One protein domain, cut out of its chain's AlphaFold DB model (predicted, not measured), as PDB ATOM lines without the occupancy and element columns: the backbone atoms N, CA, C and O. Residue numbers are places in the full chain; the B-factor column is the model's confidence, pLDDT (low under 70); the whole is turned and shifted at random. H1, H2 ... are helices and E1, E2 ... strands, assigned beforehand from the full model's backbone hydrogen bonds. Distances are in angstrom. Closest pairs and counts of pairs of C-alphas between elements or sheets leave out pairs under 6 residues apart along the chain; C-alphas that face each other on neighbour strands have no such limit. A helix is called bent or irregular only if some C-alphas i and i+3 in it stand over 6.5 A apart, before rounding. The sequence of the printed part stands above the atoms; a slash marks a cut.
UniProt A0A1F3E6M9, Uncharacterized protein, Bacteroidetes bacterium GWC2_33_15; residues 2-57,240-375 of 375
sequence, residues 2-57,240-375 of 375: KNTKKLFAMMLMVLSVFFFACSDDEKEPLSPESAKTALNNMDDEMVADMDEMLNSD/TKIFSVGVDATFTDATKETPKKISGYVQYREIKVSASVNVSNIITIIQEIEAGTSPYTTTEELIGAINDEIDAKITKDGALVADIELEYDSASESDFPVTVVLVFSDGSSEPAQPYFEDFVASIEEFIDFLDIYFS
ATOM      1  N   LYS A   2     104.134 157.316 103.916       25.48
ATOM      2  CA  LYS A   2     105.379 157.105 104.699       25.48
ATOM      3  C   LYS A   2     105.162 156.732 106.175       25.48
ATOM      4  O   LYS A   2     106.086 156.203 106.781       25.48
ATOM      5  N   ASN A   3     103.972 156.988 106.721       30.84
ATOM      6  CA  ASN A   3     103.690 156.865 108.153       30.84
ATOM      7  C   ASN A   3     102.812 155.655 108.483       30.84
ATOM      8  O   ASN A   3     103.112 154.958 109.435       30.84
ATOM      9  N   THR A   4     101.819 155.312 107.660       31.42
ATOM     10  CA  THR A   4     101.018 154.083 107.824       31.42
ATOM     11  C   THR A   4     101.777 152.820 107.423       31.42
ATOM     12  O   THR A   4     101.690 151.826 108.135       31.42
ATOM     13  N   LYS A   5     102.634 152.862 106.387       28.08
ATOM     14  CA  LYS A   5     103.583 151.761 106.121       28.08
ATOM     15  C   LYS A   5     104.627 151.616 107.228       28.08
ATOM     16  O   LYS A   5     105.003 150.497 107.547       28.08
ATOM     17  N   LYS A   6     105.069 152.724 107.838       31.61
ATOM     18  CA  LYS A   6     105.879 152.666 109.063       31.61
ATOM     19  C   LYS A   6     105.077 152.122 110.231       31.61
ATOM     20  O   LYS A   6     105.655 151.359 110.971       31.61
ATOM     21  N   LEU A   7     103.806 152.481 110.410       32.03
ATOM     22  CA  LEU A   7     103.007 152.002 111.534       32.03
ATOM     23  C   LEU A   7     102.740 150.502 111.414       32.03
ATOM     24  O   LEU A   7     102.959 149.810 112.388       32.03
ATOM     25  N   PHE A   8     102.394 149.981 110.233       33.81
ATOM     26  CA  PHE A   8     102.279 148.534 110.014       33.81
ATOM     27  C   PHE A   8     103.630 147.818 110.132       33.81
ATOM     28  O   PHE A   8     103.728 146.834 110.852       33.81
ATOM     29  N   ALA A   9     104.698 148.325 109.504       29.70
ATOM     30  CA  ALA A   9     106.029 147.723 109.632       29.70
ATOM     31  C   ALA A   9     106.603 147.844 111.052       29.70
ATOM     32  O   ALA A   9     107.393 147.001 111.453       29.70
ATOM     33  N   MET A  10     106.211 148.868 111.813       31.22
ATOM     34  CA  MET A  10     106.557 149.053 113.220       31.22
ATOM     35  C   MET A  10     105.630 148.243 114.119       31.22
ATOM     36  O   MET A  10     106.132 147.801 115.124       31.22
ATOM     37  N   MET A  11     104.365 147.973 113.767       33.84
ATOM     38  CA  MET A  11     103.470 147.020 114.447       33.84
ATOM     39  C   MET A  11     103.915 145.568 114.215       33.84
ATOM     40  O   MET A  11     103.791 144.755 115.119       33.84
ATOM     41  N   LEU A  12     104.497 145.255 113.053       32.38
ATOM     42  CA  LEU A  12     105.116 143.959 112.749       32.38
ATOM     43  C   LEU A  12     106.513 143.815 113.375       32.38
ATOM     44  O   LEU A  12     106.774 142.799 114.005       32.38
ATOM     45  N   MET A  13     107.373 144.845 113.318       30.44
ATOM     46  CA  MET A  13     108.605 144.886 114.133       30.44
ATOM     47  C   MET A  13     108.315 144.933 115.637       30.44
ATOM     48  O   MET A  13     109.162 144.540 116.425       30.44
ATOM     49  N   VAL A  14     107.146 145.427 116.042       36.78
ATOM     50  CA  VAL A  14     106.614 145.301 117.402       36.78
ATOM     51  C   VAL A  14     106.285 143.831 117.638       36.78
ATOM     52  O   VAL A  14     106.907 143.227 118.495       36.78
ATOM     53  N   LEU A  15     105.430 143.190 116.840       34.75
ATOM     54  CA  LEU A  15     105.090 141.769 117.013       34.75
ATOM     55  C   LEU A  15     106.321 140.835 117.060       34.75
ATOM     56  O   LEU A  15     106.313 139.895 117.845       34.75
ATOM     57  N   SER A  16     107.408 141.131 116.335       33.31
ATOM     58  CA  SER A  16     108.672 140.371 116.403       33.31
ATOM     59  C   SER A  16     109.604 140.724 117.584       33.31
ATOM     60  O   SER A  16     110.712 140.199 117.663       33.31
ATOM     61  N   VAL A  17     109.214 141.650 118.469       35.91
ATOM     62  CA  VAL A  17     110.021 142.192 119.591       35.91
ATOM     63  C   VAL A  17     109.236 142.210 120.926       35.91
ATOM     64  O   VAL A  17     109.783 142.589 121.960       35.91
ATOM     65  N   PHE A  18     107.956 141.808 120.962       40.25
ATOM     66  CA  PHE A  18     107.076 142.020 122.129       40.25
ATOM     67  C   PHE A  18     106.976 140.800 123.039       40.25
ATOM     68  O   PHE A  18     106.027 140.025 122.960       40.25
ATOM     69  N   PHE A  19     107.934 140.688 123.961       47.25
ATOM     70  CA  PHE A  19     108.001 139.590 124.925       47.25
ATOM     71  C   PHE A  19     108.554 140.020 126.304       47.25
ATOM     72  O   PHE A  19     109.477 139.371 126.767       47.25
ATOM     73  N   PHE A  20     108.055 141.087 126.967       39.00
ATOM     74  CA  PHE A  20     108.616 141.532 128.274       39.00
ATOM     75  C   PHE A  20     107.596 141.982 129.378       39.00
ATOM     76  O   PHE A  20     106.643 142.689 129.068       39.00
ATOM     77  N   ALA A  21     107.817 141.534 130.628       38.03
ATOM     78  CA  ALA A  21     107.095 141.458 131.939       38.03
ATOM     79  C   ALA A  21     106.892 142.782 132.707       38.03
ATOM     80  O   ALA A  21     107.530 143.731 132.291       38.03
ATOM     81  N   CYS A  22     106.126 142.947 133.818       41.72
ATOM     82  CA  CYS A  22     105.167 142.120 134.628       41.72
ATOM     83  C   CYS A  22     104.474 143.022 135.708       41.72
ATOM     84  O   CYS A  22     105.062 144.032 136.083       41.72
ATOM     85  N   SER A  23     103.332 142.737 136.370       45.78
ATOM     86  CA  SER A  23     102.039 142.067 136.065       45.78
ATOM     87  C   SER A  23     101.053 142.300 137.254       45.78
ATOM     88  O   SER A  23     101.482 142.787 138.302       45.78
ATOM     89  N   ASP A  24      99.740 142.000 137.143       37.06
ATOM     90  CA  ASP A  24      98.818 141.912 138.312       37.06
ATOM     91  C   ASP A  24      97.531 141.063 138.058       37.06
ATOM     92  O   ASP A  24      97.106 140.888 136.909       37.06
ATOM     93  N   ASP A  25      96.922 140.565 139.151       41.00
ATOM     94  CA  ASP A  25      95.617 139.857 139.308       41.00
ATOM     95  C   ASP A  25      95.278 138.656 138.368       41.00
ATOM     96  O   ASP A  25      94.525 138.786 137.399       41.00
ATOM     97  N   GLU A  26      95.692 137.426 138.731       48.06
ATOM     98  CA  GLU A  26      95.259 136.170 138.069       48.06
ATOM     99  C   GLU A  26      94.922 134.997 139.018       48.06
ATOM    100  O   GLU A  26      95.095 135.062 140.237       48.06
ATOM    101  N   LYS A  27      94.375 133.907 138.447       62.34
ATOM    102  CA  LYS A  27      94.134 132.622 139.138       62.34
ATOM    103  C   LYS A  27      95.458 131.996 139.610       62.34
ATOM    104  O   LYS A  27      96.519 132.372 139.125       62.34
ATOM    105  N   GLU A  28      95.386 130.997 140.503       72.94
ATOM    106  CA  GLU A  28      96.579 130.253 140.952       72.94
ATOM    107  C   GLU A  28      97.441 129.809 139.751       72.94
ATOM    108  O   GLU A  28      96.901 129.189 138.827       72.94
ATOM    109  N   PRO A  29      98.749 130.132 139.744       76.25
ATOM    110  CA  PRO A  29      99.618 129.875 138.603       76.25
ATOM    111  C   PRO A  29      99.837 128.376 138.381       76.25
ATOM    112  O   PRO A  29      99.763 127.563 139.310       76.25
ATOM    113  N   LEU A  30     100.167 128.009 137.144       80.00
ATOM    114  CA  LEU A  30     100.549 126.642 136.805       80.00
ATOM    115  C   LEU A  30     101.887 126.268 137.467       80.00
ATOM    116  O   LEU A  30     102.729 127.117 137.771       80.00
ATOM    117  N   SER A  31     102.106 124.963 137.660       80.56
ATOM    118  CA  SER A  31     103.442 124.455 137.985       80.56
ATOM    119  C   SER A  31     104.353 124.516 136.750       80.56
ATOM    120  O   SER A  31     103.849 124.322 135.640       80.56
ATOM    121  N   PRO A  32     105.683 124.684 136.906       77.81
ATOM    122  CA  PRO A  32     106.614 124.743 135.774       77.81
ATOM    123  C   PRO A  32     106.509 123.539 134.819       77.81
ATOM    124  O   PRO A  32     106.551 123.699 133.604       77.81
ATOM    125  N   GLU A  33     106.295 122.324 135.336       81.81
ATOM    126  CA  GLU A  33     106.092 121.125 134.501       81.81
ATOM    127  C   GLU A  33     104.800 121.197 133.664       81.81
ATOM    128  O   GLU A  33     104.782 120.793 132.498       81.81
ATOM    129  N   SER A  34     103.720 121.741 134.238       82.12
ATOM    130  CA  SER A  34     102.436 121.907 133.538       82.12
ATOM    131  C   SER A  34     102.506 123.034 132.510       82.12
ATOM    132  O   SER A  34     101.979 122.882 131.411       82.12
ATOM    133  N   ALA A  35     103.197 124.127 132.847       79.50
ATOM    134  CA  ALA A  35     103.476 125.249 131.959       79.50
ATOM    135  C   ALA A  35     104.216 124.791 130.692       79.50
ATOM    136  O   ALA A  35     103.730 124.998 129.582       79.50
ATOM    137  N   LYS A  36     105.334 124.072 130.851       81.00
ATOM    138  CA  LYS A  36     106.134 123.553 129.728       81.00
ATOM    139  C   LYS A  36     105.370 122.550 128.868       81.00
ATOM    140  O   LYS A  36     105.442 122.609 127.648       81.00
ATOM    141  N   THR A  37     104.592 121.661 129.490       85.69
ATOM    142  CA  THR A  37     103.733 120.718 128.748       85.69
ATOM    143  C   THR A  37     102.677 121.457 127.920       85.69
ATOM    144  O   THR A  37     102.395 121.070 126.792       85.69
ATOM    145  N   ALA A  38     102.100 122.533 128.461       81.75
ATOM    146  CA  ALA A  38     101.093 123.325 127.767       81.75
ATOM    147  C   ALA A  38     101.667 124.118 126.580       81.75
ATOM    148  O   ALA A  38     100.995 124.211 125.558       81.75
ATOM    149  N   LEU A  39     102.895 124.638 126.698       79.31
ATOM    150  CA  LEU A  39     103.607 125.301 125.599       79.31
ATOM    151  C   LEU A  39     103.961 124.313 124.478       79.31
ATOM    152  O   LEU A  39     103.656 124.569 123.320       79.31
ATOM    153  N   ASN A  40     104.519 123.149 124.822       80.00
ATOM    154  CA  ASN A  40     104.977 122.170 123.831       80.00
ATOM    155  C   ASN A  40     103.837 121.513 123.028       80.00
ATOM    156  O   ASN A  40     104.058 121.092 121.900       80.00
ATOM    157  N   ASN A  41     102.626 121.415 123.585       82.69
ATOM    158  CA  ASN A  41     101.469 120.841 122.880       82.69
ATOM    159  C   ASN A  41     100.832 121.808 121.860       82.69
ATOM    160  O   ASN A  41      99.938 121.408 121.117       82.69
ATOM    161  N   MET A  42     101.236 123.081 121.861       79.50
ATOM    162  CA  MET A  42     100.609 124.136 121.062       79.50
ATOM    163  C   MET A  42     100.774 123.907 119.551       79.50
ATOM    164  O   MET A  42      99.849 124.183 118.791       79.50
ATOM    165  N   ASP A  43     101.921 123.359 119.140       73.44
ATOM    166  CA  ASP A  43     102.274 123.094 117.741       73.44
ATOM    167  C   ASP A  43     101.464 121.932 117.132       73.44
ATOM    168  O   ASP A  43     100.796 122.109 116.114       73.44
ATOM    169  N   ASP A  44     101.401 120.779 117.817       80.25
ATOM    170  CA  ASP A  44     100.579 119.620 117.410       80.25
ATOM    171  C   ASP A  44      99.101 120.011 117.188       80.25
ATOM    172  O   ASP A  44      98.452 119.554 116.241       80.25
ATOM    173  N   GLU A  45      98.549 120.862 118.063       84.19
ATOM    174  CA  GLU A  45      97.178 121.367 117.928       84.19
ATOM    175  C   GLU A  45      97.026 122.349 116.758       84.19
ATOM    176  O   GLU A  45      95.951 122.413 116.164       84.19
ATOM    177  N   MET A  46      98.066 123.114 116.422       81.69
ATOM    178  CA  MET A  46      98.060 124.072 115.312       81.69
ATOM    179  C   MET A  46      98.124 123.389 113.947       81.69
ATOM    180  O   MET A  46      97.305 123.693 113.078       81.69
ATOM    181  N   VAL A  47      99.011 122.406 113.784       80.62
ATOM    182  CA  VAL A  47      99.090 121.591 112.562       80.62
ATOM    183  C   VAL A  47      97.757 120.879 112.290       80.62
ATOM    184  O   VAL A  47      97.313 120.806 111.142       80.62
ATOM    185  N   ALA A  48      97.080 120.397 113.339       86.94
ATOM    186  CA  ALA A  48      95.767 119.762 113.218       86.94
ATOM    187  C   ALA A  48      94.656 120.741 112.789       86.94
ATOM    188  O   ALA A  48      93.881 120.419 111.887       86.94
ATOM    189  N   ASP A  49      94.589 121.935 113.391       88.56
ATOM    190  CA  ASP A  49      93.587 122.952 113.033       88.56
ATOM    191  C   ASP A  49      93.801 123.496 111.611       88.56
ATOM    192  O   ASP A  49      92.828 123.772 110.904       88.56
ATOM    193  N   MET A  50      95.057 123.596 111.160       81.69
ATOM    194  CA  MET A  50      95.391 123.914 109.769       81.69
ATOM    195  C   MET A  50      94.890 122.826 108.811       81.69
ATOM    196  O   MET A  50      94.164 123.148 107.871       81.69
ATOM    197  N   ASP A  51      95.191 121.543 109.048       84.56
ATOM    198  CA  ASP A  51      94.720 120.452 108.175       84.56
ATOM    199  C   ASP A  51      93.179 120.366 108.124       84.56
ATOM    200  O   ASP A  51      92.609 120.163 107.048       84.56
ATOM    201  N   GLU A  52      92.478 120.605 109.243       91.00
ATOM    202  CA  GLU A  52      91.007 120.696 109.259       91.00
ATOM    203  C   GLU A  52      90.493 121.869 108.402       91.00
ATOM    204  O   GLU A  52      89.521 121.713 107.655       91.00
ATOM    205  N   MET A  53      91.170 123.021 108.443       87.19
ATOM    206  CA  MET A  53      90.831 124.213 107.658       87.19
ATOM    207  C   MET A  53      90.969 123.982 106.153       87.19
ATOM    208  O   MET A  53      90.010 124.210 105.409       87.19
ATOM    209  N   LEU A  54      92.114 123.451 105.711       81.75
ATOM    210  CA  LEU A  54      92.388 123.179 104.293       81.75
ATOM    211  C   LEU A  54      91.449 122.119 103.707       81.75
ATOM    212  O   LEU A  54      91.099 122.159 102.525       81.75
ATOM    213  N   ASN A  55      91.021 121.168 104.538       86.81
ATOM    214  CA  ASN A  55      90.106 120.108 104.136       86.81
ATOM    215  C   ASN A  55      88.622 120.457 104.330       86.81
ATOM    216  O   ASN A  55      87.775 119.619 104.001       86.81
ATOM    217  N   SER A  56      88.289 121.656 104.808       90.62
ATOM    218  CA  SER A  56      86.906 122.068 105.051       90.62
ATOM    219  C   SER A  56      86.096 122.284 103.764       90.62
ATOM    220  O   SER A  56      86.630 122.624 102.704       90.62
ATOM    221  N   ASP A  57      84.776 122.090 103.852       88.81
ATOM    222  CA  ASP A  57      83.866 122.259 102.709       88.81
ATOM    223  C   ASP A  57      83.797 123.727 102.249       88.81
ATOM    224  O   ASP A  57      83.694 123.990 101.051       88.81
ATOM    225  N   THR A 240      84.298 127.994 118.819       93.81
ATOM    226  CA  THR A 240      85.497 127.930 119.657       93.81
ATOM    227  C   THR A 240      86.579 128.792 119.031       93.81
ATOM    228  O   THR A 240      86.959 128.567 117.889       93.81
ATOM    229  N   LYS A 241      87.099 129.767 119.773       93.62
ATOM    230  CA  LYS A 241      88.253 130.553 119.332       93.62
ATOM    231  C   LYS A 241      89.499 129.665 119.308       93.62
ATOM    232  O   LYS A 241      89.916 129.192 120.361       93.62
ATOM    233  N   ILE A 242      90.085 129.490 118.124       92.44
ATOM    234  CA  ILE A 242      91.353 128.768 117.941       92.44
ATOM    235  C   ILE A 242      92.532 129.731 117.816       92.44
ATOM    236  O   ILE A 242      93.597 129.453 118.347       92.44
ATOM    237  N   PHE A 243      92.323 130.916 117.240       89.62
ATOM    238  CA  PHE A 243      93.342 131.960 117.159       89.62
ATOM    239  C   PHE A 243      92.733 133.334 117.434       89.62
ATOM    240  O   PHE A 243      91.591 133.608 117.061       89.62
ATOM    241  N   SER A 244      93.494 134.229 118.060       91.19
ATOM    242  CA  SER A 244      93.259 135.666 117.945       91.19
ATOM    243  C   SER A 244      94.479 136.488 118.320       91.19
ATOM    244  O   SER A 244      95.127 136.199 119.323       91.19
ATOM    245  N   VAL A 245      94.694 137.575 117.590       89.25
ATOM    246  CA  VAL A 245      95.655 138.631 117.903       89.25
ATOM    247  C   VAL A 245      94.896 139.935 118.148       89.25
ATOM    248  O   VAL A 245      93.857 140.180 117.535       89.25
ATOM    249  N   GLY A 246      95.399 140.769 119.050       90.88
ATOM    250  CA  GLY A 246      94.907 142.128 119.260       90.88
ATOM    251  C   GLY A 246      96.062 143.061 119.584       90.88
ATOM    252  O   GLY A 246      96.986 142.657 120.288       90.88
ATOM    253  N   VAL A 247      96.030 144.284 119.061       92.62
ATOM    254  CA  VAL A 247      97.031 145.326 119.312       92.62
ATOM    255  C   VAL A 247      96.339 146.677 119.467       92.62
ATOM    256  O   VAL A 247      95.654 147.150 118.562       92.62
ATOM    257  N   ASP A 248      96.601 147.326 120.595       94.75
ATOM    258  CA  ASP A 248      96.213 148.690 120.925       94.75
ATOM    259  C   ASP A 248      97.459 149.579 120.974       94.75
ATOM    260  O   ASP A 248      98.443 149.272 121.652       94.75
ATOM    261  N   ALA A 249      97.407 150.742 120.337       95.38
ATOM    262  CA  ALA A 249      98.426 151.773 120.452       95.38
ATOM    263  C   ALA A 249      97.796 153.112 120.836       95.38
ATOM    264  O   ALA A 249      96.767 153.532 120.305       95.38
ATOM    265  N   THR A 250      98.457 153.833 121.737       97.38
ATOM    266  CA  THR A 250      98.173 155.243 122.033       97.38
ATOM    267  C   THR A 250      99.378 156.084 121.648       97.38
ATOM    268  O   THR A 250     100.514 155.633 121.779       97.38
ATOM    269  N   PHE A 251      99.147 157.312 121.195       96.25
ATOM    270  CA  PHE A 251     100.186 158.204 120.680       96.25
ATOM    271  C   PHE A 251     100.254 159.501 121.486       96.25
ATOM    272  O   PHE A 251      99.308 159.871 122.184       96.25
ATOM    273  N   THR A 252     101.387 160.199 121.397       94.25
ATOM    274  CA  THR A 252     101.588 161.495 122.064       94.25
ATOM    275  C   THR A 252     100.680 162.596 121.512       94.25
ATOM    276  O   THR A 252     100.262 163.473 122.266       94.25
ATOM    277  N   ASP A 253     100.372 162.548 120.215       94.25
ATOM    278  CA  ASP A 253      99.511 163.499 119.512       94.25
ATOM    279  C   ASP A 253      98.906 162.888 118.230       94.25
ATOM    280  O   ASP A 253      99.133 161.721 117.896       94.25
ATOM    281  N   ALA A 254      98.117 163.690 117.507       92.50
ATOM    282  CA  ALA A 254      97.368 163.270 116.325       92.50
ATOM    283  C   ALA A 254      98.229 162.898 115.098       92.50
ATOM    284  O   ALA A 254      97.706 162.302 114.156       92.50
ATOM    285  N   THR A 255      99.532 163.215 115.086       89.81
ATOM    286  CA  THR A 255     100.449 162.801 114.003       89.81
ATOM    287  C   THR A 255     100.772 161.309 114.045       89.81
ATOM    288  O   THR A 255     101.164 160.750 113.021       89.81
ATOM    289  N   LYS A 256     100.600 160.671 115.214       89.19
ATOM    290  CA  LYS A 256     100.901 159.254 115.476       89.19
ATOM    291  C   LYS A 256     102.360 158.837 115.201       89.19
ATOM    292  O   LYS A 256     102.648 157.656 115.050       89.19
ATOM    293  N   GLU A 257     103.299 159.788 115.177       88.06
ATOM    294  CA  GLU A 257     104.734 159.519 114.943       88.06
ATOM    295  C   GLU A 257     105.460 158.956 116.177       88.06
ATOM    296  O   GLU A 257     106.530 158.364 116.050       88.06
ATOM    297  N   THR A 258     104.927 159.160 117.387       88.75
ATOM    298  CA  THR A 258     105.538 158.682 118.637       88.75
ATOM    299  C   THR A 258     104.499 157.938 119.482       88.75
ATOM    300  O   THR A 258     103.574 158.568 120.008       88.75
ATOM    301  N   PRO A 259     104.605 156.601 119.604       91.38
ATOM    302  CA  PRO A 259     103.749 155.835 120.494       91.38
ATOM    303  C   PRO A 259     104.061 156.166 121.958       91.38
ATOM    304  O   PRO A 259     105.209 156.359 122.361       91.38
ATOM    305  N   LYS A 260     103.003 156.228 122.762       95.00
ATOM    306  CA  LYS A 260     103.052 156.428 124.207       95.00
ATOM    307  C   LYS A 260     103.018 155.100 124.945       95.00
ATOM    308  O   LYS A 260     103.909 154.816 125.737       95.00
ATOM    309  N   LYS A 261     101.986 154.308 124.666       95.56
ATOM    310  CA  LYS A 261     101.801 152.944 125.160       95.56
ATOM    311  C   LYS A 261     101.349 152.066 124.002       95.56
ATOM    312  O   LYS A 261     100.492 152.501 123.229       95.56
ATOM    313  N   ILE A 262     101.896 150.861 123.925       94.75
ATOM    314  CA  ILE A 262     101.428 149.787 123.046       94.75
ATOM    315  C   ILE A 262     101.049 148.616 123.946       94.75
ATOM    316  O   ILE A 262     101.826 148.249 124.820       94.75
ATOM    317  N   SER A 263      99.876 148.032 123.762       94.06
ATOM    318  CA  SER A 263      99.506 146.757 124.373       94.06
ATOM    319  C   SER A 263      98.989 145.808 123.309       94.06
ATOM    320  O   SER A 263      98.527 146.239 122.261       94.06
ATOM    321  N   GLY A 264      99.078 144.513 123.557       93.12
ATOM    322  CA  GLY A 264      98.574 143.527 122.624       93.12
ATOM    323  C   GLY A 264      98.640 142.119 123.176       93.12
ATOM    324  O   GLY A 264      99.063 141.884 124.310       93.12
ATOM    325  N   TYR A 265      98.182 141.175 122.374       91.25
ATOM    326  CA  TYR A 265      98.235 139.761 122.688       91.25
ATOM    327  C   TYR A 265      98.205 138.910 121.426       91.25
ATOM    328  O   TYR A 265      97.594 139.292 120.431       91.25
ATOM    329  N   VAL A 266      98.788 137.719 121.522       87.50
ATOM    330  CA  VAL A 266      98.567 136.601 120.605       87.50
ATOM    331  C   VAL A 266      98.028 135.448 121.444       87.50
ATOM    332  O   VAL A 266      98.592 135.083 122.475       87.50
ATOM    333  N   GLN A 267      96.893 134.902 121.033       88.75
ATOM    334  CA  GLN A 267      96.242 133.771 121.673       88.75
ATOM    335  C   GLN A 267      96.070 132.655 120.652       88.75
ATOM    336  O   GLN A 267      95.406 132.857 119.635       88.75
ATOM    337  N   TYR A 268      96.601 131.480 120.974       87.88
ATOM    338  CA  TYR A 268      96.279 130.236 120.298       87.88
ATOM    339  C   TYR A 268      95.578 129.305 121.293       87.88
ATOM    340  O   TYR A 268      96.136 128.902 122.316       87.88
ATOM    341  N   ARG A 269      94.304 129.020 121.016       90.25
ATOM    342  CA  ARG A 269      93.392 128.237 121.857       90.25
ATOM    343  C   ARG A 269      93.388 128.712 123.316       90.25
ATOM    344  O   ARG A 269      92.993 129.847 123.589       90.25
ATOM    345  N   GLU A 270      93.785 127.854 124.254       89.94
ATOM    346  CA  GLU A 270      93.819 128.148 125.694       89.94
ATOM    347  C   GLU A 270      95.040 128.999 126.095       89.94
ATOM    348  O   GLU A 270      95.004 129.627 127.153       89.94
ATOM    349  N   ILE A 271      96.098 129.032 125.267       89.19
ATOM    350  CA  ILE A 271      97.354 129.749 125.524       89.19
ATOM    351  C   ILE A 271      97.260 131.176 124.996       89.19
ATOM    352  O   ILE A 271      97.020 131.408 123.811       89.19
ATOM    353  N   LYS A 272      97.497 132.154 125.868       90.69
ATOM    354  CA  LYS A 272      97.549 133.571 125.511       90.69
ATOM    355  C   LYS A 272      98.828 134.205 126.031       90.69
ATOM    356  O   LYS A 272      99.016 134.302 127.243       90.69
ATOM    357  N   VAL A 273      99.646 134.698 125.107       90.38
ATOM    358  CA  VAL A 273     100.728 135.647 125.372       90.38
ATOM    359  C   VAL A 273     100.136 137.050 125.271       90.38
ATOM    360  O   VAL A 273      99.494 137.380 124.276       90.38
ATOM    361  N   SER A 274     100.321 137.887 126.283       91.62
ATOM    362  CA  SER A 274      99.926 139.304 126.249       91.62
ATOM    363  C   SER A 274     101.070 140.183 126.710       91.62
ATOM    364  O   SER A 274     101.820 139.735 127.564       91.62
ATOM    365  N   ALA A 275     101.168 141.402 126.174       89.25
ATOM    366  CA  ALA A 275     102.193 142.394 126.489       89.25
ATOM    367  C   ALA A 275     101.600 143.816 126.599       89.25
ATOM    368  O   ALA A 275     100.646 144.160 125.897       89.25
ATOM    369  N   SER A 276     102.182 144.672 127.438       94.19
ATOM    370  CA  SER A 276     101.782 146.069 127.640       94.19
ATOM    371  C   SER A 276     103.007 146.939 127.949       94.19
ATOM    372  O   SER A 276     103.537 146.907 129.048       94.19
ATOM    373  N   VAL A 277     103.425 147.764 126.990       92.50
ATOM    374  CA  VAL A 277     104.698 148.501 126.980       92.50
ATOM    375  C   VAL A 277     104.475 150.007 127.093       92.50
ATOM    376  O   VAL A 277     103.811 150.610 126.241       92.50
ATOM    377  N   ASN A 278     105.081 150.653 128.086       95.81
ATOM    378  CA  ASN A 278     105.099 152.107 128.241       95.81
ATOM    379  C   ASN A 278     106.260 152.738 127.449       95.81
ATOM    380  O   ASN A 278     107.259 153.218 127.987       95.81
ATOM    381  N   VAL A 279     106.105 152.742 126.123       93.25
ATOM    382  CA  VAL A 279     107.128 153.183 125.163       93.25
ATOM    383  C   VAL A 279     107.658 154.597 125.451       93.25
ATOM    384  O   VAL A 279     108.849 154.846 125.272       93.25
ATOM    385  N   SER A 280     106.829 155.524 125.946       91.19
ATOM    386  CA  SER A 280     107.295 156.873 126.321       91.19
ATOM    387  C   SER A 280     108.299 156.885 127.477       91.19
ATOM    388  O   SER A 280     109.240 157.685 127.446       91.19
ATOM    389  N   ASN A 281     108.145 156.013 128.476       94.25
ATOM    390  CA  ASN A 281     109.101 155.938 129.579       94.25
ATOM    391  C   ASN A 281     110.401 155.260 129.125       94.25
ATOM    392  O   ASN A 281     111.474 155.796 129.388       94.25
ATOM    393  N   ILE A 282     110.326 154.193 128.319       90.19
ATOM    394  CA  ILE A 282     111.514 153.553 127.718       90.19
ATOM    395  C   ILE A 282     112.299 154.545 126.839       90.19
ATOM    396  O   ILE A 282     113.520 154.648 126.958       90.19
ATOM    397  N   ILE A 283     111.616 155.348 126.010       88.44
ATOM    398  CA  ILE A 283     112.253 156.432 125.239       88.44
ATOM    399  C   ILE A 283     112.936 157.448 126.169       88.44
ATOM    400  O   ILE A 283     114.026 157.920 125.850       88.44
ATOM    401  N   THR A 284     112.329 157.772 127.315       91.94
ATOM    402  CA  THR A 284     112.920 158.688 128.306       91.94
ATOM    403  C   THR A 284     114.202 158.099 128.903       91.94
ATOM    404  O   THR A 284     115.227 158.776 128.898       91.94
ATOM    405  N   ILE A 285     114.186 156.823 129.307       88.31
ATOM    406  CA  ILE A 285     115.363 156.094 129.811       88.31
ATOM    407  C   ILE A 285     116.506 156.128 128.780       88.31
ATOM    408  O   ILE A 285     117.636 156.489 129.112       88.31
ATOM    409  N   ILE A 286     116.216 155.828 127.508       86.38
ATOM    410  CA  ILE A 286     117.214 155.856 126.422       86.38
ATOM    411  C   ILE A 286     117.792 157.268 126.231       86.38
ATOM    412  O   ILE A 286     119.011 157.429 126.148       86.38
ATOM    413  N   GLN A 287     116.948 158.304 126.219       88.19
ATOM    414  CA  GLN A 287     117.397 159.695 126.084       88.19
ATOM    415  C   GLN A 287     118.276 160.147 127.258       88.19
ATOM    416  O   GLN A 287     119.237 160.890 127.053       88.19
ATOM    417  N   GLU A 288     117.994 159.690 128.479       91.50
ATOM    418  CA  GLU A 288     118.835 159.977 129.644       91.50
ATOM    419  C   GLU A 288     120.208 159.290 129.556       91.50
ATOM    420  O   GLU A 288     121.213 159.877 129.970       91.50
ATOM    421  N   ILE A 289     120.294 158.092 128.967       86.44
ATOM    422  CA  ILE A 289     121.575 157.421 128.675       86.44
ATOM    423  C   ILE A 289     122.370 158.217 127.635       86.44
ATOM    424  O   ILE A 289     123.530 158.554 127.883       86.44
ATOM    425  N   GLU A 290     121.753 158.575 126.504       87.50
ATOM    426  CA  GLU A 290     122.401 159.355 125.436       87.50
ATOM    427  C   GLU A 290     122.880 160.735 125.919       87.50
ATOM    428  O   GLU A 290     123.952 161.205 125.525       87.50
ATOM    429  N   ALA A 291     122.117 161.378 126.809       93.00
ATOM    430  CA  ALA A 291     122.474 162.655 127.423       93.00
ATOM    431  C   ALA A 291     123.546 162.541 128.528       93.00
ATOM    432  O   ALA A 291     124.058 163.567 128.988       93.00
ATOM    433  N   GLY A 292     123.889 161.326 128.972       91.00
ATOM    434  CA  GLY A 292     124.776 161.096 130.116       91.00
ATOM    435  C   GLY A 292     124.169 161.532 131.457       91.00
ATOM    436  O   GLY A 292     124.910 161.889 132.375       91.00
ATOM    437  N   THR A 293     122.837 161.547 131.555       94.81
ATOM    438  CA  THR A 293     122.064 161.915 132.756       94.81
ATOM    439  C   THR A 293     121.345 160.736 133.412       94.81
ATOM    440  O   THR A 293     120.734 160.940 134.457       94.81
ATOM    441  N   SER A 294     121.428 159.535 132.825       92.69
ATOM    442  CA  SER A 294     120.849 158.289 133.346       92.69
ATOM    443  C   SER A 294     121.143 158.091 134.840       92.69
ATOM    444  O   SER A 294     122.307 158.193 135.246       92.69
ATOM    445  N   PRO A 295     120.128 157.768 135.664       92.25
ATOM    446  CA  PRO A 295     120.329 157.393 137.058       92.25
ATOM    447  C   PRO A 295     120.878 155.963 137.211       92.25
ATOM    448  O   PRO A 295     121.425 155.645 138.265       92.25
ATOM    449  N   TYR A 296     120.740 155.121 136.181       91.62
ATOM    450  CA  TYR A 296     121.163 153.718 136.179       91.62
ATOM    451  C   TYR A 296     122.671 153.616 135.938       91.62
ATOM    452  O   TYR A 296     123.197 154.188 134.976       91.62
ATOM    453  N   THR A 297     123.366 152.907 136.828       87.94
ATOM    454  CA  THR A 297     124.835 152.820 136.875       87.94
ATOM    455  C   THR A 297     125.385 151.456 136.463       87.94
ATOM    456  O   THR A 297     126.569 151.367 136.126       87.94
ATOM    457  N   THR A 298     124.547 150.416 136.443       87.38
ATOM    458  CA  THR A 298     124.878 149.087 135.904       87.38
ATOM    459  C   THR A 298     123.887 148.656 134.818       87.38
ATOM    460  O   THR A 298     122.804 149.228 134.680       87.38
ATOM    461  N   THR A 299     124.260 147.644 134.032       83.31
ATOM    462  CA  THR A 299     123.389 147.078 132.992       83.31
ATOM    463  C   THR A 299     122.155 146.412 133.603       83.31
ATOM    464  O   THR A 299     121.068 146.514 133.051       83.31
ATOM    465  N   GLU A 300     122.300 145.782 134.768       85.06
ATOM    466  CA  GLU A 300     121.211 145.143 135.508       85.06
ATOM    467  C   GLU A 300     120.215 146.174 136.066       85.06
ATOM    468  O   GLU A 300     119.009 145.965 135.968       85.06
ATOM    469  N   GLU A 301     120.695 147.315 136.584       90.00
ATOM    470  CA  GLU A 301     119.827 148.432 137.002       90.00
ATOM    471  C   GLU A 301     119.025 149.001 135.822       90.00
ATOM    472  O   GLU A 301     117.850 149.328 135.975       90.00
ATOM    473  N   LEU A 302     119.650 149.094 134.642       87.44
ATOM    474  CA  LEU A 302     118.989 149.532 133.414       87.44
ATOM    475  C   LEU A 302     117.951 148.512 132.922       87.44
ATOM    476  O   LEU A 302     116.841 148.897 132.573       87.44
ATOM    477  N   ILE A 303     118.292 147.223 132.899       86.69
ATOM    478  CA  ILE A 303     117.378 146.159 132.463       86.69
ATOM    479  C   ILE A 303     116.159 146.074 133.387       86.69
ATOM    480  O   ILE A 303     115.039 146.021 132.888       86.69
ATOM    481  N   GLY A 304     116.356 146.157 134.708       87.75
ATOM    482  CA  GLY A 304     115.251 146.212 135.669       87.75
ATOM    483  C   GLY A 304     114.320 147.401 135.419       87.75
ATOM    484  O   GLY A 304     113.112 147.225 135.343       87.75
ATOM    485  N   ALA A 305     114.878 148.590 135.178       88.94
ATOM    486  CA  ALA A 305     114.087 149.778 134.860       88.94
ATOM    487  C   ALA A 305     113.392 149.735 133.489       88.94
ATOM    488  O   ALA A 305     112.416 150.451 133.280       88.94
ATOM    489  N   ILE A 306     113.892 148.929 132.547       89.06
ATOM    490  CA  ILE A 306     113.176 148.646 131.303       89.06
ATOM    491  C   ILE A 306     112.026 147.678 131.594       89.06
ATOM    492  O   ILE A 306     110.915 148.002 131.196       89.06
ATOM    493  N   ASN A 307     112.259 146.569 132.316       88.88
ATOM    494  CA  ASN A 307     111.215 145.617 132.734       88.88
ATOM    495  C   ASN A 307     110.077 146.313 133.512       88.88
ATOM    496  O   ASN A 307     108.917 146.057 133.223       88.88
ATOM    497  N   ASP A 308     110.374 147.264 134.408       94.06
ATOM    498  CA  ASP A 308     109.366 148.067 135.136       94.06
ATOM    499  C   ASP A 308     108.382 148.834 134.213       94.06
ATOM    500  O   ASP A 308     107.312 149.264 134.652       94.06
ATOM    501  N   GLU A 309     108.736 149.043 132.939       93.88
ATOM    502  CA  GLU A 309     107.931 149.756 131.937       93.88
ATOM    503  C   GLU A 309     107.262 148.819 130.917       93.88
ATOM    504  O   GLU A 309     106.719 149.280 129.901       93.88
ATOM    505  N   ILE A 310     107.289 147.511 131.172       89.00
ATOM    506  CA  ILE A 310     106.634 146.485 130.362       89.00
ATOM    507  C   ILE A 310     105.673 145.668 131.257       89.00
ATOM    508  O   ILE A 310     105.552 145.903 132.455       89.00
ATOM    509  N   ASP A 311     104.874 144.789 130.656       90.88
ATOM    510  CA  ASP A 311     103.911 143.910 131.331       90.88
ATOM    511  C   ASP A 311     103.506 142.818 130.348       90.88
ATOM    512  O   ASP A 311     102.530 142.968 129.610       90.88
ATOM    513  N   ALA A 312     104.309 141.757 130.271       89.25
ATOM    514  CA  ALA A 312     104.037 140.582 129.466       89.25
ATOM    515  C   ALA A 312     104.109 139.272 130.237       89.25
ATOM    516  O   ALA A 312     104.997 139.010 131.047       89.25
ATOM    517  N   LYS A 313     103.150 138.423 129.889       90.12
ATOM    518  CA  LYS A 313     102.872 137.158 130.545       90.12
ATOM    519  C   LYS A 313     102.266 136.174 129.566       90.12
ATOM    520  O   LYS A 313     101.568 136.547 128.617       90.12
ATOM    521  N   ILE A 314     102.510 134.907 129.853       90.38
ATOM    522  CA  ILE A 314     101.842 133.769 129.244       90.38
ATOM    523  C   ILE A 314     100.762 133.311 130.219       90.38
ATOM    524  O   ILE A 314     101.014 133.143 131.412       90.38
ATOM    525  N   THR A 315      99.565 133.057 129.710       90.31
ATOM    526  CA  THR A 315      98.432 132.566 130.494       90.31
ATOM    527  C   THR A 315      97.813 131.351 129.813       90.31
ATOM    528  O   THR A 315      97.813 131.257 128.584       90.31
ATOM    529  N   LYS A 316      97.273 130.425 130.608       90.25
ATOM    530  CA  LYS A 316      96.439 129.315 130.146       90.25
ATOM    531  C   LYS A 316      95.094 129.386 130.853       90.25
ATOM    532  O   LYS A 316      95.047 129.361 132.080       90.25
ATOM    533  N   ASP A 317      94.006 129.539 130.100       87.94
ATOM    534  CA  ASP A 317      92.652 129.764 130.642       87.94
ATOM    535  C   ASP A 317      92.562 130.927 131.661       87.94
ATOM    536  O   ASP A 317      91.706 130.931 132.553       87.94
ATOM    537  N   GLY A 318      93.449 131.925 131.564       85.88
ATOM    538  CA  GLY A 318      93.567 133.025 132.533       85.88
ATOM    539  C   GLY A 318      94.155 132.621 133.894       85.88
ATOM    540  O   GLY A 318      93.787 133.202 134.917       85.88
ATOM    541  N   ALA A 319      94.977 131.572 133.922       85.81
ATOM    542  CA  ALA A 319      95.930 131.289 134.987       85.81
ATOM    543  C   ALA A 319      97.355 131.507 134.460       85.81
ATOM    544  O   ALA A 319      97.672 131.082 133.344       85.81
ATOM    545  N   LEU A 320      98.206 132.139 135.268       87.75
ATOM    546  CA  LEU A 320      99.569 132.495 134.882       87.75
ATOM    547  C   LEU A 320     100.414 131.236 134.618       87.75
ATOM    548  O   LEU A 320     100.456 130.309 135.431       87.75
ATOM    549  N   VAL A 321     101.084 131.215 133.468       89.38
ATOM    550  CA  VAL A 321     102.012 130.160 133.031       89.38
ATOM    551  C   VAL A 321     103.446 130.581 133.348       89.38
ATOM    552  O   VAL A 321     104.178 129.819 133.979       89.38
ATOM    553  N   ALA A 322     103.814 131.797 132.939       89.00
ATOM    554  CA  ALA A 322     105.071 132.469 133.253       89.00
ATOM    555  C   ALA A 322     104.930 133.976 132.978       89.00
ATOM    556  O   ALA A 322     104.213 134.365 132.049       89.00
ATOM    557  N   ASP A 323     105.646 134.799 133.736       90.12
ATOM    558  CA  ASP A 323     106.010 136.152 133.304       90.12
ATOM    559  C   ASP A 323     107.176 136.052 132.300       90.12
ATOM    560  O   ASP A 323     107.834 135.012 132.216       90.12
ATOM    561  N   ILE A 324     107.427 137.084 131.494       87.31
ATOM    562  CA  ILE A 324     108.471 137.042 130.453       87.31
ATOM    563  C   ILE A 324     109.479 138.176 130.679       87.31
ATOM    564  O   ILE A 324     109.152 139.292 130.349       87.31
ATOM    565  N   GLU A 325     110.677 137.990 131.226       87.56
ATOM    566  CA  GLU A 325     111.588 139.112 131.567       87.56
ATOM    567  C   GLU A 325     112.760 139.300 130.583       87.56
ATOM    568  O   GLU A 325     113.155 138.381 129.862       87.56
ATOM    569  N   LEU A 326     113.345 140.509 130.559       87.19
ATOM    570  CA  LEU A 326     114.717 140.721 130.081       87.19
ATOM    571  C   LEU A 326     115.702 140.290 131.182       87.19
ATOM    572  O   LEU A 326     115.640 140.818 132.292       87.19
ATOM    573  N   GLU A 327     116.670 139.432 130.857       86.19
ATOM    574  CA  GLU A 327     117.841 139.144 131.702       86.19
ATOM    575  C   GLU A 327     119.153 139.529 130.995       86.19
ATOM    576  O   GLU A 327     119.282 139.427 129.774       86.19
ATOM    577  N   TYR A 328     120.162 139.951 131.766       82.56
ATOM    578  CA  TYR A 328     121.509 140.224 131.250       82.56
ATOM    579  C   TYR A 328     122.258 138.922 130.936       82.56
ATOM    580  O   TYR A 328     122.653 138.186 131.846       82.56
ATOM    581  N   ASP A 329     122.541 138.674 129.658       79.88
ATOM    582  CA  ASP A 329     123.304 137.501 129.233       79.88
ATOM    583  C   ASP A 329     124.799 137.815 129.120       79.88
ATOM    584  O   ASP A 329     125.337 138.128 128.057       79.88
ATOM    585  N   SER A 330     125.494 137.664 130.247       73.81
ATOM    586  CA  SER A 330     126.954 137.817 130.334       73.81
ATOM    587  C   SER A 330     127.777 136.867 129.442       73.81
ATOM    588  O   SER A 330     128.994 137.050 129.344       73.81
ATOM    589  N   ALA A 331     127.156 135.844 128.840       73.50
ATOM    590  CA  ALA A 331     127.795 134.897 127.929       73.50
ATOM    591  C   ALA A 331     127.520 135.203 126.445       73.50
ATOM    592  O   ALA A 331     128.167 134.598 125.587       73.50
ATOM    593  N   SER A 332     126.615 136.137 126.134       71.25
ATOM    594  CA  SER A 332     126.349 136.558 124.760       71.25
ATOM    595  C   SER A 332     127.526 137.337 124.159       71.25
ATOM    596  O   SER A 332     128.108 138.217 124.792       71.25
ATOM    597  N   GLU A 333     127.844 137.051 122.892       70.81
ATOM    598  CA  GLU A 333     128.789 137.836 122.080       70.81
ATOM    599  C   GLU A 333     128.102 138.998 121.321       70.81
ATOM    600  O   GLU A 333     128.738 139.654 120.495       70.81
ATOM    601  N   SER A 334     126.810 139.260 121.563       66.00
ATOM    602  CA  SER A 334     126.073 140.370 120.942       66.00
ATOM    603  C   SER A 334     126.481 141.742 121.501       66.00
ATOM    604  O   SER A 334     126.766 141.897 122.686       66.00
ATOM    605  N   ASP A 335     126.393 142.784 120.661       56.03
ATOM    606  CA  ASP A 335     126.551 144.191 121.086       56.03
ATOM    607  C   ASP A 335     125.470 144.639 122.101       56.03
ATOM    608  O   ASP A 335     125.593 145.694 122.724       56.03
ATOM    609  N   PHE A 336     124.412 143.838 122.273       61.91
ATOM    610  CA  PHE A 336     123.353 144.020 123.264       61.91
ATOM    611  C   PHE A 336     123.126 142.687 124.014       61.91
ATOM    612  O   PHE A 336     122.337 141.857 123.553       61.91
ATOM    613  N   PRO A 337     123.876 142.423 125.103       71.69
ATOM    614  CA  PRO A 337     123.888 141.143 125.827       71.69
ATOM    615  C   PRO A 337     122.659 140.987 126.736       71.69
ATOM    616  O   PRO A 337     122.745 141.071 127.962       71.69
ATOM    617  N   VAL A 338     121.489 140.813 126.122       79.06
ATOM    618  CA  VAL A 338     120.201 140.679 126.811       79.06
ATOM    619  C   VAL A 338     119.411 139.537 126.182       79.06
ATOM    620  O   VAL A 338     119.317 139.457 124.958       79.06
ATOM    621  N   THR A 339     118.842 138.676 127.023       82.31
ATOM    622  CA  THR A 339     118.092 137.479 126.626       82.31
ATOM    623  C   THR A 339     116.672 137.545 127.182       82.31
ATOM    624  O   THR A 339     116.445 138.044 128.283       82.31
ATOM    625  N   VAL A 340     115.708 137.045 126.404       83.56
ATOM    626  CA  VAL A 340     114.306 136.883 126.820       83.56
ATOM    627  C   VAL A 340     114.185 135.623 127.667       83.56
ATOM    628  O   VAL A 340     114.553 134.545 127.192       83.56
ATOM    629  N   VAL A 341     113.640 135.725 128.877       87.62
ATOM    630  CA  VAL A 341     113.426 134.578 129.771       87.62
ATOM    631  C   VAL A 341     111.966 134.435 130.186       87.62
ATOM    632  O   VAL A 341     111.250 135.418 130.318       87.62
ATOM    633  N   LEU A 342     111.522 133.204 130.415       88.00
ATOM    634  CA  LEU A 342     110.282 132.890 131.114       88.00
ATOM    635  C   LEU A 342     110.584 132.772 132.601       88.00
ATOM    636  O   LEU A 342     111.385 131.921 132.984       88.00
ATOM    637  N   VAL A 343     109.935 133.595 133.422       89.81
ATOM    638  CA  VAL A 343     110.007 133.540 134.883       89.81
ATOM    639  C   VAL A 343     108.789 132.774 135.392       89.81
ATOM    640  O   VAL A 343     107.642 133.202 135.251       89.81
ATOM    641  N   PHE A 344     109.036 131.592 135.949       88.31
ATOM    642  CA  PHE A 344     107.988 130.707 136.448       88.31
ATOM    643  C   PHE A 344     107.595 131.034 137.896       88.31
ATOM    644  O   PHE A 344     108.315 131.690 138.647       88.31
ATOM    645  N   SER A 345     106.456 130.489 138.328       84.31
ATOM    646  CA  SER A 345     105.861 130.709 139.656       84.31
ATOM    647  C   SER A 345     106.710 130.252 140.858       84.31
ATOM    648  O   SER A 345     106.403 130.614 141.995       84.31
ATOM    649  N   ASP A 346     107.776 129.478 140.637       81.44
ATOM    650  CA  ASP A 346     108.764 129.096 141.655       81.44
ATOM    651  C   ASP A 346     110.009 130.007 141.688       81.44
ATOM    652  O   ASP A 346     110.904 129.792 142.512       81.44
ATOM    653  N   GLY A 347     110.055 131.034 140.832       85.00
ATOM    654  CA  GLY A 347     111.177 131.958 140.677       85.00
ATOM    655  C   GLY A 347     112.337 131.406 139.844       85.00
ATOM    656  O   GLY A 347     113.423 131.982 139.876       85.00
ATOM    657  N   SER A 348     112.153 130.286 139.134       89.25
ATOM    658  CA  SER A 348     113.112 129.842 138.117       89.25
ATOM    659  C   SER A 348     112.938 130.626 136.814       89.25
ATOM    660  O   SER A 348     111.809 130.909 136.410       89.25
ATOM    661  N   SER A 349     114.052 130.957 136.154       90.38
ATOM    662  CA  SER A 349     114.078 131.559 134.819       90.38
ATOM    663  C   SER A 349     114.714 130.616 133.791       90.38
ATOM    664  O   SER A 349     115.668 129.892 134.089       90.38
ATOM    665  N   GLU A 350     114.170 130.595 132.573       89.62
ATOM    666  CA  GLU A 350     114.733 129.877 131.417       89.62
ATOM    667  C   GLU A 350     114.566 130.703 130.135       89.62
ATOM    668  O   GLU A 350     113.559 131.393 130.013       89.62
ATOM    669  N   PRO A 351     115.479 130.624 129.145       87.25
ATOM    670  CA  PRO A 351     115.313 131.323 127.871       87.25
ATOM    671  C   PRO A 351     113.969 131.012 127.200       87.25
ATOM    672  O   PRO A 351     113.566 129.851 127.125       87.25
ATOM    673  N   ALA A 352     113.291 132.038 126.686       83.19
ATOM    674  CA  ALA A 352     111.965 131.900 126.084       83.19
ATOM    675  C   ALA A 352     111.998 131.322 124.659       83.19
ATOM    676  O   ALA A 352     111.075 130.607 124.274       83.19
ATOM    677  N   GLN A 353     113.064 131.589 123.889       79.06
ATOM    678  CA  GLN A 353     113.186 131.190 122.477       79.06
ATOM    679  C   GLN A 353     112.809 129.716 122.203       79.06
ATOM    680  O   GLN A 353     111.976 129.499 121.323       79.06
ATOM    681  N   PRO A 354     113.311 128.703 122.947       79.00
ATOM    682  CA  PRO A 354     113.029 127.294 122.652       79.00
ATOM    683  C   PRO A 354     111.557 126.879 122.799       79.00
ATOM    684  O   PRO A 354     111.209 125.778 122.394       79.00
ATOM    685  N   TYR A 355     110.710 127.720 123.404       76.38
ATOM    686  CA  TYR A 355     109.272 127.474 123.563       76.38
ATOM    687  C   TYR A 355     108.417 128.136 122.472       76.38
ATOM    688  O   TYR A 355     107.225 127.848 122.382       76.38
ATOM    689  N   PHE A 356     109.002 129.036 121.677       73.56
ATOM    690  CA  PHE A 356     108.287 129.836 120.680       73.56
ATOM    691  C   PHE A 356     108.842 129.712 119.261       73.56
ATOM    692  O   PHE A 356     108.128 130.074 118.336       73.56
ATOM    693  N   GLU A 357     110.066 129.213 119.067       73.75
ATOM    694  CA  GLU A 357     110.698 129.095 117.743       73.75
ATOM    695  C   GLU A 357     109.836 128.278 116.764       73.75
ATOM    696  O   GLU A 357     109.484 128.786 115.701       73.75
ATOM    697  N   ASP A 358     109.392 127.083 117.170       69.12
ATOM    698  CA  ASP A 358     108.518 126.230 116.351       69.12
ATOM    699  C   ASP A 358     107.124 126.862 116.145       69.12
ATOM    700  O   ASP A 358     106.615 126.897 115.033       69.12
ATOM    701  N   PHE A 359     106.527 127.461 117.185       67.69
ATOM    702  CA  PHE A 359     105.217 128.128 117.086       67.69
ATOM    703  C   PHE A 359     105.219 129.338 116.142       67.69
ATOM    704  O   PHE A 359     104.266 129.544 115.390       67.69
ATOM    705  N   VAL A 360     106.281 130.149 116.178       70.81
ATOM    706  CA  VAL A 360     106.458 131.278 115.257       70.81
ATOM    707  C   VAL A 360     106.650 130.758 113.837       70.81
ATOM    708  O   VAL A 360     105.979 131.260 112.942       70.81
ATOM    709  N   ALA A 361     107.465 129.717 113.635       68.81
ATOM    710  CA  ALA A 361     107.636 129.091 112.325       68.81
ATOM    711  C   ALA A 361     106.313 128.533 111.766       68.81
ATOM    712  O   ALA A 361     106.001 128.778 110.603       68.81
ATOM    713  N   SER A 362     105.496 127.871 112.591       66.75
ATOM    714  CA  SER A 362     104.167 127.383 112.203       66.75
ATOM    715  C   SER A 362     103.199 128.529 111.862       66.75
ATOM    716  O   SER A 362     102.419 128.410 110.916       66.75
ATOM    717  N   ILE A 363     103.259 129.674 112.561       68.25
ATOM    718  CA  ILE A 363     102.491 130.888 112.204       68.25
ATOM    719  C   ILE A 363     102.979 131.516 110.896       68.25
ATOM    720  O   ILE A 363     102.146 131.920 110.085       68.25
ATOM    721  N   GLU A 364     104.289 131.595 110.678       70.19
ATOM    722  CA  GLU A 364     104.860 132.089 109.423       70.19
ATOM    723  C   GLU A 364     104.465 131.177 108.251       70.19
ATOM    724  O   GLU A 364     103.933 131.676 107.264       70.19
ATOM    725  N   GLU A 365     104.584 129.848 108.386       69.75
ATOM    726  CA  GLU A 365     104.140 128.883 107.365       69.75
ATOM    727  C   GLU A 365     102.626 128.966 107.107       69.75
ATOM    728  O   GLU A 365     102.196 128.892 105.955       69.75
ATOM    729  N   PHE A 366     101.808 129.171 108.144       67.44
ATOM    730  CA  PHE A 366     100.370 129.390 107.980       67.44
ATOM    731  C   PHE A 366     100.076 130.675 107.196       67.44
ATOM    732  O   PHE A 366      99.309 130.632 106.237       67.44
ATOM    733  N   ILE A 367     100.689 131.806 107.558       68.06
ATOM    734  CA  ILE A 367     100.471 133.089 106.872       68.06
ATOM    735  C   ILE A 367     100.979 133.030 105.423       68.06
ATOM    736  O   ILE A 367     100.247 133.436 104.523       68.06
ATOM    737  N   ASP A 368     102.168 132.473 105.185       67.31
ATOM    738  CA  ASP A 368     102.737 132.296 103.843       67.31
ATOM    739  C   ASP A 368     101.885 131.346 102.985       67.31
ATOM    740  O   ASP A 368     101.674 131.598 101.797       67.31
ATOM    741  N   PHE A 369     101.345 130.267 103.566       67.69
ATOM    742  CA  PHE A 369     100.407 129.389 102.864       67.69
ATOM    743  C   PHE A 369      99.133 130.141 102.462       67.69
ATOM    744  O   PHE A 369      98.679 130.018 101.323       67.69
ATOM    745  N   LEU A 370      98.543 130.893 103.396       64.38
ATOM    746  CA  LEU A 370      97.322 131.653 103.144       64.38
ATOM    747  C   LEU A 370      97.554 132.740 102.084       64.38
ATOM    748  O   LEU A 370      96.694 132.926 101.230       64.38
ATOM    749  N   ASP A 371      98.718 133.389 102.074       63.12
ATOM    750  CA  ASP A 371      99.114 134.297 100.994       63.12
ATOM    751  C   ASP A 371      99.171 133.571  99.641       63.12
ATOM    752  O   ASP A 371      98.437 133.930  98.724       63.12
ATOM    753  N   ILE A 372      99.939 132.480  99.542       63.03
ATOM    754  CA  ILE A 372     100.089 131.685  98.306       63.03
ATOM    755  C   ILE A 372      98.752 131.127  97.791       63.03
ATOM    756  O   ILE A 372      98.604 130.894  96.591       63.03
ATOM    757  N   TYR A 373      97.790 130.853  98.676       60.75
ATOM    758  CA  TYR A 373      96.506 130.262  98.297       60.75
ATOM    759  C   TYR A 373      95.501 131.283  97.744       60.75
ATOM    760  O   TYR A 373      94.673 130.919  96.908       60.75
ATOM    761  N   PHE A 374      95.559 132.535  98.207       57.16
ATOM    762  CA  PHE A 374      94.653 133.614  97.785       57.16
ATOM    763  C   PHE A 374      95.324 134.636  96.835       57.16
ATOM    764  O   PHE A 374      94.686 135.623  96.466       57.16
ATOM    765  N   SER A 375      96.573 134.385  96.405       49.69
ATOM    766  CA  SER A 375      97.335 135.147  95.393       49.69
ATOM    767  C   SER A 375      97.271 134.566  93.976       49.69
ATOM    768  O   SER A 375      97.193 135.370  93.019       49.69
TER     769      SER A 375
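What this domain is: This is residues 2 to 57 and 240 to 375 of the 375 residues of an uncharacterized protein of Bacteroidetes bacterium GWC2_33_15 (UniProt A0A1F3E6M9). A twisted sheet of seven strands makes the body, with H1, H2 and H3 packed along it and H4 and H5 as an antiparallel pair of helices at its side. The long helix H6 follows the edge strand E7, only grazes the sheet, and runs side by side with H3. The printed part has 192 residues with six named helices and seven named strands, in the order H1 H2 H3 E1 E2 E3 H4 H5 E4 E5 E6 E7 H6; the sheet runs E1 E2 E3 E4 E5 E6 E7, antiparallel throughout, and the class is mixed, helices and strands. The whole is compact, with a radius of gyration of the C-alphas of 18.3 A, and spans 62 by 46 by 36 A.

Where its parts are: H1, residues 4 to 15, begins at C-alpha 4, (101.018, 154.083, 107.824). After residues 16 to 31, which have no named element, come H2, residues 32 to 40, and H3, residues 42 to 54, 18.7 A long. Beyond the cut, E1, residues 240 to 251, begins at C-alpha 240, (85.497, 127.930, 119.657), bends by 59 degrees at residue 243 and is 33.7 A long. E2, residues 259 to 268, is 26.7 A long, and E3, residues 271 to 277, is 20.2 A long. H4 holds residues 279 to 290, H5 residues 299 to 307 and E4 residues 312 to 316. E5, residues 319 to 328, is 27.4 A long; E6 holds residues 338 to 343 and E7 residues 349 to 351. H6, residues 353 to 374, is 31.0 A long and ends at C-alpha 374, (94.653, 133.614, 97.785); it is irregular, with C-alphas 355 and 358 7.4 A apart.

How they stand to each other: The sheet holds two meanders, runs of strands each the antiparallel neighbour of the one before: E1 E2 E3 and E4 E5 E6 E7. From edge to edge the strands' lines turn by 94 degrees. E1 and E2 form a hairpin, with N 244 and O 267 at 2.8 A, as do E2 and E3, with N 264 and O 275 at 2.8 A. E3 and E4 are antiparallel neighbours, with N 272 and O 315 within hydrogen-bond range at 2.9 A. E5 is staggered: residues 319 to 323 pair with E4, N 321 and O 314 being 2.8 A apart, and residues 323 to 328 with E6, N 325 and O 341 being 2.8 A apart. E6 and E7 have N 342 and O 350 at 2.8 A. H1 is on the sheet at a height of 10.1 A, on the opposite face from H5. H2 is on the sheet at a height of 9.1 A and runs across the strands, at 89 degrees to E5 on the local plane; their closest C-alphas, of Ala 35 and Val 321, are 5.2 A apart. H3, also on the sheet, touches H6 at a shallow tilt of 9 degrees, the same way, the closest C-alphas being those of Asp 43 and Phe 359, 5.9 A. H6 touches H3 with residues 358 to 366 alone. H4 stands at the sheet's level. H4 and H5 are close but not clearly touching, the C-alphas of Ile 282 and Ile 306 being 6.3 A apart. Every O i to N i+4 pair is within hydrogen-bond range in H1, H2, H3, H4 and H5; in H6 16 of 18 are.

The domain as a whole: The farthest C-alphas, of Asp 57 and Thr 293, are 62.7 A apart. Residues 58 to 239 are not printed, and C-alphas 57 and 240 are 17.9 A apart across the cut. The link from H1 to H2 is long. The mean pLDDT of the printed part is 77.8; 45 residues are under 70, among them residues 2 to 27 and 365 to 375.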